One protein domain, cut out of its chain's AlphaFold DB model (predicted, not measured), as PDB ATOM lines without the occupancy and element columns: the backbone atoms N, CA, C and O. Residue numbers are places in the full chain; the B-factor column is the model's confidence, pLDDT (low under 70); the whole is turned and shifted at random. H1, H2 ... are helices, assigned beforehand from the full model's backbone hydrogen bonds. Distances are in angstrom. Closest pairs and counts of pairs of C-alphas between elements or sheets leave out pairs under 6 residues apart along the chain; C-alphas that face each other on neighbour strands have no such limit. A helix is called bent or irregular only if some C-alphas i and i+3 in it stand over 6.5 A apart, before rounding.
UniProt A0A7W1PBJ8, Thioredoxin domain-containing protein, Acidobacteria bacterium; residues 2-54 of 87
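What this domain is: This is residues 2 to 54 of the 87 residues of the protein "Thioredoxin domain-containing protein" of Acidobacteria bacterium (UniProt A0A7W1PBJ8). What shape does the model show? The long helix H3 reaches out as an arm from a small, loose head made of H2 and the short H1, with H3 setting off beside H2 at Phe 29; residues 31 to 43 and 45 to 51 stick out. At the far end of the arm, residues 50 to 54 turn aside as a short tail. What is it built of, and how large is it? The printed part has 53 residues with three named helices, in the order H1, H2, H3, and no named strand; its class is all helix. It is loose, with a radius of gyration of the C-alphas of 13.4 A and spans of 35 by 26 by 15 A.

Where its parts are: Where is the longest helix? H3 holds residues 29 to 49, from C-alpha 29 at (-36.148, -43.114, -18.039) to C-alpha 49 at (-58.725, -61.173, -13.546), 29.3 A. Does it run straight? H3 has a kink of 33 degrees near residue 36. It is irregular, but only just: C-alphas 31 and 34 are 7.0 A apart. Where are the other two? H2 holds residues 13 to 22 and is 14.3 A long from first to last C-alpha. H1 holds residues 2 to 6, beginning with C-alpha 2 at (-51.176, -34.249, -12.115), and is 6.2 A long.

How they stand to each other: How does H3 stand to H2? They only just touch, with 3 pairs of C-alphas within 8 A, and H3 does so with residue 29 alone. The closest C-alphas are those of Lys 17 and Phe 29, 6.7 A apart. Their lines, of which that of H3 is a rough one, are only just about perpendicular, at 70.4 degrees. Where is H1? H1 and H2 are close but not clearly touching, with the C-alphas of Trp 3 and Ala 19 the closest at 7.9 A. H1 and H3 are apart. What do the backbone N and O atoms show? In H1 and H2 every O i to N i+4 pair is within hydrogen-bond range; in H3, 15 of 17 are.

The domain as a whole: How far does the printed part reach? The two C-alphas farthest apart are those of Glu 22 and Glu 51, at 35.9 A, while the first and last printed C-alphas, of Glu 2 and Ser 54, are 20.5 A apart. Is there a cut or a long link? The printed part has no cut, and the links H1 to H2 and H2 to H3 are both short, with 6 residues each. Is confidence low anywhere? No printed residue is under 70, and the mean pLDDT of the printed part is 96.4.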
ATOM      1  N   GLU A   2     -50.357 -35.395 -11.652       91.94
ATOM      2  CA  GLU A   2     -51.176 -34.249 -12.115       91.94
ATOM      3  C   GLU A   2     -50.791 -33.730 -13.506       91.94
ATOM      4  O   GLU A   2     -51.658 -33.518 -14.350       91.94
ATOM      5  N   TRP A   3     -49.486 -33.626 -13.782       95.75
ATOM      6  CA  TRP A   3     -48.988 -33.183 -15.084       95.75
ATOM      7  C   TRP A   3     -49.529 -34.024 -16.253       95.75
ATOM      8  O   TRP A   3     -49.908 -33.461 -17.274       95.75
ATOM      9  N   LEU A   4     -49.638 -35.353 -16.103       95.69
ATOM     10  CA  LEU A   4     -50.156 -36.233 -17.162       95.69
ATOM     11  C   LEU A   4     -51.633 -35.944 -17.471       95.69
ATOM     12  O   LEU A   4     -52.026 -35.949 -18.633       95.69
ATOM     13  N   PHE A   5     -52.441 -35.663 -16.444       94.12
ATOM     14  CA  PHE A   5     -53.857 -35.329 -16.614       94.12
ATOM     15  C   PHE A   5     -54.055 -33.931 -17.205       94.12
ATOM     16  O   PHE A   5     -54.932 -33.744 -18.042       94.12
ATOM     17  N   ALA A   6     -53.222 -32.964 -16.820       96.81
ATOM     18  CA  ALA A   6     -53.299 -31.600 -17.338       96.81
ATOM     19  C   ALA A   6     -52.829 -31.471 -18.802       96.81
ATOM     20  O   ALA A   6     -53.234 -30.539 -19.489       96.81
ATOM     21  N   ASN A   7     -51.995 -32.397 -19.291       96.88
ATOM     22  CA  ASN A   7     -51.342 -32.305 -20.605       96.88
ATOM     23  C   ASN A   7     -51.769 -33.416 -21.583       96.88
ATOM     24  O   ASN A   7     -51.007 -33.759 -22.485       96.88
ATOM     25  N   GLN A   8     -52.972 -33.987 -21.427       95.56
ATOM     26  CA  GLN A   8     -53.431 -35.155 -22.201       95.56
ATOM     27  C   GLN A   8     -53.287 -35.003 -23.724       95.56
ATOM     28  O   GLN A   8     -52.845 -35.935 -24.391       95.56
ATOM     29  N   SER A   9     -53.613 -33.832 -24.274       96.81
ATOM     30  CA  SER A   9     -53.518 -33.556 -25.715       96.81
ATOM     31  C   SER A   9     -52.082 -33.492 -26.243       96.81
ATOM     32  O   SER A   9     -51.866 -33.648 -27.442       96.81
ATOM     33  N   ALA A  10     -51.103 -33.272 -25.365       95.12
ATOM     34  CA  ALA A  10     -49.690 -33.149 -25.702       95.12
ATOM     35  C   ALA A  10     -48.887 -34.421 -25.384       95.12
ATOM     36  O   ALA A  10     -47.662 -34.424 -25.527       95.12
ATOM     37  N   LEU A  11     -49.533 -35.501 -24.925       97.25
ATOM     38  CA  LEU A  11     -48.838 -36.734 -24.568       97.25
ATOM     39  C   LEU A  11     -48.251 -37.416 -25.807       97.25
ATOM     40  O   LEU A  11     -48.947 -37.833 -26.727       97.25
ATOM     41  N   SER A  12     -46.935 -37.570 -25.784       97.62
ATOM     42  CA  SER A  12     -46.132 -38.334 -26.731       97.62
ATOM     43  C   SER A  12     -44.954 -38.952 -25.971       97.62
ATOM     44  O   SER A  12     -44.624 -38.481 -24.880       97.62
ATOM     45  N   PRO A  13     -44.257 -39.960 -26.522       96.12
ATOM     46  CA  PRO A  13     -43.071 -40.510 -25.866       96.12
ATOM     47  C   PRO A  13     -42.023 -39.441 -25.511       96.12
ATOM     48  O   PRO A  13     -41.439 -39.485 -24.429       96.12
ATOM     49  N   ALA A  14     -41.824 -38.451 -26.387       96.88
ATOM     50  CA  ALA A  14     -40.871 -37.365 -26.171       96.88
ATOM     51  C   ALA A  14     -41.301 -36.438 -25.022       96.88
ATOM     52  O   ALA A  14     -40.523 -36.207 -24.096       96.88
ATOM     53  N   THR A  15     -42.547 -35.957 -25.042       97.25
ATOM     54  CA  THR A  15     -43.063 -35.043 -24.007       97.25
ATOM     55  C   THR A  15     -43.186 -35.734 -22.652       97.25
ATOM     56  O   THR A  15     -42.878 -35.134 -21.626       97.25
ATOM     57  N   VAL A  16     -43.543 -37.022 -22.630       96.69
ATOM     58  CA  VAL A  16     -43.576 -37.830 -21.402       96.69
ATOM     59  C   VAL A  16     -42.173 -38.037 -20.841       96.69
ATOM     60  O   VAL A  16     -41.989 -37.857 -19.642       96.69
ATOM     61  N   LYS A  17     -41.170 -38.366 -21.667       96.44
ATOM     62  CA  LYS A  17     -39.782 -38.504 -21.194       96.44
ATOM     63  C   LYS A  17     -39.241 -37.177 -20.652       96.44
ATOM     64  O   LYS A  17     -38.603 -37.164 -19.601       96.44
ATOM     65  N   GLN A  18     -39.533 -36.064 -21.325       96.44
ATOM     66  CA  GLN A  18     -39.160 -34.735 -20.842       96.44
ATOM     67  C   GLN A  18     -39.797 -34.438 -19.478       96.44
ATOM     68  O   GLN A  18     -39.091 -34.121 -18.520       96.44
ATOM     69  N   ALA A  19     -41.114 -34.617 -19.352       96.81
ATOM     70  CA  ALA A  19     -41.823 -34.397 -18.096       96.81
ATOM     71  C   ALA A  19     -41.382 -35.368 -16.991       96.81
ATOM     72  O   ALA A  19     -41.302 -34.988 -15.824       96.81
ATOM     73  N   ALA A  20     -41.043 -36.612 -17.336       96.69
ATOM     74  CA  ALA A  20     -40.493 -37.578 -16.394       96.69
ATOM     75  C   ALA A  20     -39.183 -37.069 -15.780       96.69
ATOM     76  O   ALA A  20     -38.999 -37.203 -14.572       96.69
ATOM     77  N   ARG A  21     -38.322 -36.411 -16.564       97.19
ATOM     78  CA  ARG A  21     -37.099 -35.775 -16.058       97.19
ATOM     79  C   ARG A  21     -37.391 -34.523 -15.228       97.19
ATOM     80  O   ARG A  21     -36.894 -34.399 -14.113       97.19
ATOM     81  N   GLU A  22     -38.178 -33.593 -15.760       96.56
ATOM     82  CA  GLU A  22     -38.381 -32.260 -15.167       96.56
ATOM     83  C   GLU A  22     -39.300 -32.284 -13.936       96.56
ATOM     84  O   GLU A  22     -38.989 -31.689 -12.902       96.56
ATOM     85  N   VAL A  23     -40.415 -33.008 -14.038       96.25
ATOM     86  CA  VAL A  23     -41.459 -33.100 -13.010       96.25
ATOM     87  C   VAL A  23     -41.269 -34.351 -12.162       96.25
ATOM     88  O   VAL A  23     -41.317 -34.286 -10.938       96.25
ATOM     89  N   GLY A  24     -41.045 -35.497 -12.811       94.50
ATOM     90  CA  GLY A  24     -40.904 -36.791 -12.138       94.50
ATOM     91  C   GLY A  24     -39.527 -37.044 -11.520       94.50
ATOM     92  O   GLY A  24     -39.386 -37.998 -10.761       94.50
ATOM     93  N   ARG A  25     -38.519 -36.216 -11.841       97.12
ATOM     94  CA  ARG A  25     -37.112 -36.391 -11.426       97.12
ATOM     95  C   ARG A  25     -36.550 -37.778 -11.768       97.12
ATOM     96  O   ARG A  25     -35.702 -38.320 -11.064       97.12
ATOM     97  N   ILE A  26     -37.022 -38.351 -12.871       96.38
ATOM     98  CA  ILE A  26     -36.543 -39.612 -13.432       96.38
ATOM     99  C   ILE A  26     -35.451 -39.284 -14.448       96.38
ATOM    100  O   ILE A  26     -35.742 -38.904 -15.579       96.38
ATOM    101  N   GLU A  27     -34.193 -39.408 -14.032       94.88
ATOM    102  CA  GLU A  27     -33.041 -39.105 -14.892       94.88
ATOM    103  C   GLU A  27     -32.810 -40.185 -15.955       94.88
ATOM    104  O   GLU A  27     -32.663 -39.869 -17.134       94.88
ATOM    105  N   ASP A  28     -32.853 -41.456 -15.551       96.62
ATOM    106  CA  ASP A  28     -32.716 -42.609 -16.443       96.62
ATOM    107  C   ASP A  28     -34.082 -43.242 -16.733       96.62
ATOM    108  O   ASP A  28     -34.489 -44.239 -16.132       96.62
ATOM    109  N   PHE A  29     -34.844 -42.600 -17.618       96.88
ATOM    110  CA  PHE A  29     -36.148 -43.114 -18.039       96.88
ATOM    111  C   PHE A  29     -36.016 -44.432 -18.812       96.88
ATOM    112  O   PHE A  29     -36.795 -45.356 -18.589       96.88
ATOM    113  N   ASP A  30     -35.034 -44.523 -19.712       96.69
ATOM    114  CA  ASP A  30     -34.889 -45.672 -20.610       96.69
ATOM    115  C   ASP A  30     -34.427 -46.923 -19.869       96.69
ATOM    116  O   ASP A  30     -35.008 -47.992 -20.067       96.69
ATOM    117  N   GLY A  31     -33.456 -46.798 -18.960       97.81
ATOM    118  CA  GLY A  31     -33.006 -47.917 -18.135       97.81
ATOM    119  C   GLY A  31     -34.103 -48.457 -17.215       97.81
ATOM    120  O   GLY A  31     -34.164 -49.659 -16.964       97.81
ATOM    121  N   LYS A  32     -35.039 -47.601 -16.782       96.62
ATOM    122  CA  LYS A  32     -36.192 -47.987 -15.947       96.62
ATOM    123  C   LYS A  32     -37.403 -48.478 -16.741       96.62
ATOM    124  O   LYS A  32     -38.314 -49.073 -16.161       96.62
ATOM    125  N   TYR A  33     -37.437 -48.254 -18.055       96.19
ATOM    126  CA  TYR A  33     -38.621 -48.510 -18.876       96.19
ATOM    127  C   TYR A  33     -39.044 -49.982 -18.853       96.19
ATOM    128  O   TYR A  33     -40.224 -50.293 -18.700       96.19
ATOM    129  N   ALA A  34     -38.081 -50.901 -18.970       97.69
ATOM    130  CA  ALA A  34     -38.365 -52.331 -19.021       97.69
ATOM    131  C   ALA A  34     -38.986 -52.858 -17.717       97.69
ATOM    132  O   ALA A  34     -39.900 -53.680 -17.761       97.69
ATOM    133  N   GLU A  35     -38.513 -52.384 -16.563       97.25
ATOM    134  CA  GLU A  35     -39.067 -52.753 -15.258       97.25
ATOM    135  C   GLU A  35     -40.455 -52.145 -15.054       97.25
ATOM    136  O   GLU A  35     -41.398 -52.867 -14.734       97.25
ATOM    137  N   ALA A  36     -40.621 -50.852 -15.351       96.44
ATOM    138  CA  ALA A  36     -41.918 -50.186 -15.276       96.44
ATOM    139  C   ALA A  36     -42.970 -50.882 -16.156       96.44
ATOM    140  O   ALA A  36     -44.108 -51.087 -15.731       96.44
ATOM    141  N   LEU A  37     -42.585 -51.315 -17.361       97.75
ATOM    142  CA  LEU A  37     -43.480 -52.032 -18.264       97.75
ATOM    143  C   LEU A  37     -43.916 -53.396 -17.704       97.75
ATOM    144  O   LEU A  37     -45.047 -53.812 -17.955       97.75
ATOM    145  N   LYS A  38     -43.062 -54.093 -16.940       98.38
ATOM    146  CA  LYS A  38     -43.457 -55.335 -16.252       98.38
ATOM    147  C   LYS A  38     -44.542 -55.061 -15.212       98.38
ATOM    148  O   LYS A  38     -45.542 -55.774 -15.200       98.38
ATOM    149  N   THR A  39     -44.383 -54.011 -14.408       97.81
ATOM    150  CA  THR A  39     -45.386 -53.602 -13.413       97.81
ATOM    151  C   THR A  39     -46.715 -53.239 -14.077       97.81
ATOM    152  O   THR A  39     -47.754 -53.763 -13.690       97.81
ATOM    153  N   VAL A  40     -46.686 -52.451 -15.161       97.38
ATOM    154  CA  VAL A  40     -47.895 -52.097 -15.931       97.38
ATOM    155  C   VAL A  40     -48.624 -53.339 -16.455       97.38
ATOM    156  O   VAL A  40     -49.854 -53.407 -16.406       97.38
ATOM    157  N   ARG A  41     -47.889 -54.341 -16.956       98.12
ATOM    158  CA  ARG A  41     -48.488 -55.606 -17.413       98.12
ATOM    159  C   ARG A  41     -49.129 -56.381 -16.266       98.12
ATOM    160  O   ARG A  41     -50.267 -56.809 -16.419       98.12
ATOM    161  N   ALA A  42     -48.446 -56.504 -15.128       98.19
ATOM    162  CA  ALA A  42     -48.984 -57.183 -13.951       98.19
ATOM    163  C   ALA A  42     -50.288 -56.530 -13.453       98.19
ATOM    164  O   ALA A  42     -51.271 -57.230 -13.203       98.19
ATOM    165  N   ASP A  43     -50.337 -55.196 -13.399       97.31
ATOM    166  CA  ASP A  43     -51.541 -54.450 -13.013       97.31
ATOM    167  C   ASP A  43     -52.683 -54.635 -14.027       97.31
ATOM    168  O   ASP A  43     -53.847 -54.798 -13.653       97.31
ATOM    169  N   THR A  44     -52.356 -54.671 -15.324       97.19
ATOM    170  CA  THR A  44     -53.335 -54.897 -16.401       97.19
ATOM    171  C   THR A  44     -53.926 -56.309 -16.330       97.19
ATOM    172  O   THR A  44     -55.137 -56.487 -16.465       97.19
ATOM    173  N   GLU A  45     -53.093 -57.320 -16.069       97.81
ATOM    174  CA  GLU A  45     -53.522 -58.708 -15.862       97.81
ATOM    175  C   GLU A  45     -54.392 -58.860 -14.612       97.81
ATOM    176  O   GLU A  45     -55.386 -59.591 -14.636       97.81
ATOM    177  N   LEU A  46     -54.060 -58.160 -13.523       96.81
ATOM    178  CA  LEU A  46     -54.901 -58.114 -12.331       96.81
ATOM    179  C   LEU A  46     -56.266 -57.489 -12.645       96.81
ATOM    180  O   LEU A  46     -57.293 -58.052 -12.272       96.81
ATOM    181  N   GLY A  47     -56.293 -56.374 -13.381       96.31
ATOM    182  CA  GLY A  47     -57.534 -55.754 -13.847       96.31
ATOM    183  C   GLY A  47     -58.397 -56.722 -14.659       96.31
ATOM    184  O   GLY A  47     -59.596 -56.839 -14.399       96.31
ATOM    185  N   ALA A  48     -57.787 -57.480 -15.574       97.06
ATOM    186  CA  ALA A  48     -58.478 -58.503 -16.355       97.06
ATOM    187  C   ALA A  48     -59.050 -59.628 -15.473       97.06
ATOM    188  O   ALA A  48     -60.221 -59.974 -15.621       97.06
ATOM    189  N   LYS A  49     -58.270 -60.150 -14.514       97.19
ATOM    190  CA  LYS A  49     -58.725 -61.173 -13.546       97.19
ATOM    191  C   LYS A  49     -59.886 -60.692 -12.683       97.19
ATOM    192  O   LYS A  49     -60.751 -61.481 -12.322       97.19
ATOM    193  N   LEU A  50     -59.900 -59.404 -12.355       96.12
ATOM    194  CA  LEU A  50     -60.986 -58.778 -11.616       96.12
ATOM    195  C   LEU A  50     -62.171 -58.406 -12.514       96.12
ATOM    196  O   LEU A  50     -63.142 -57.879 -11.996       96.12
ATOM    197  N   GLU A  51     -62.130 -58.640 -13.827       95.19
ATOM    198  CA  GLU A  51     -63.149 -58.218 -14.802       95.19
ATOM    199  C   GLU A  51     -63.347 -56.691 -14.882       95.19
ATOM    200  O   GLU A  51     -64.473 -56.191 -14.984       95.19
ATOM    201  N   VAL A  52     -62.266 -55.918 -14.781       95.38
ATOM    202  CA  VAL A  52     -62.279 -54.471 -15.040       95.38
ATOM    203  C   VAL A  52     -62.336 -54.246 -16.549       95.38
ATOM    204  O   VAL A  52     -61.427 -54.639 -17.275       95.38
ATOM    205  N   ARG A  53     -63.414 -53.616 -17.031       92.19
ATOM    206  CA  ARG A  53     -63.660 -53.391 -18.471       92.19
ATOM    207  C   ARG A  53     -63.512 -51.937 -18.913       92.19
ATOM    208  O   ARG A  53     -63.468 -51.666 -20.108       92.19
ATOM    209  N   SER A  54     -63.460 -51.005 -17.969       92.06
ATOM    210  CA  SER A  54     -63.301 -49.580 -18.236       92.06
ATOM    211  C   SER A  54     -62.634 -48.880 -17.056       92.06
ATOM    212  O   SER A  54     -62.636 -49.366 -15.921       92.06
TER     213      SER A  54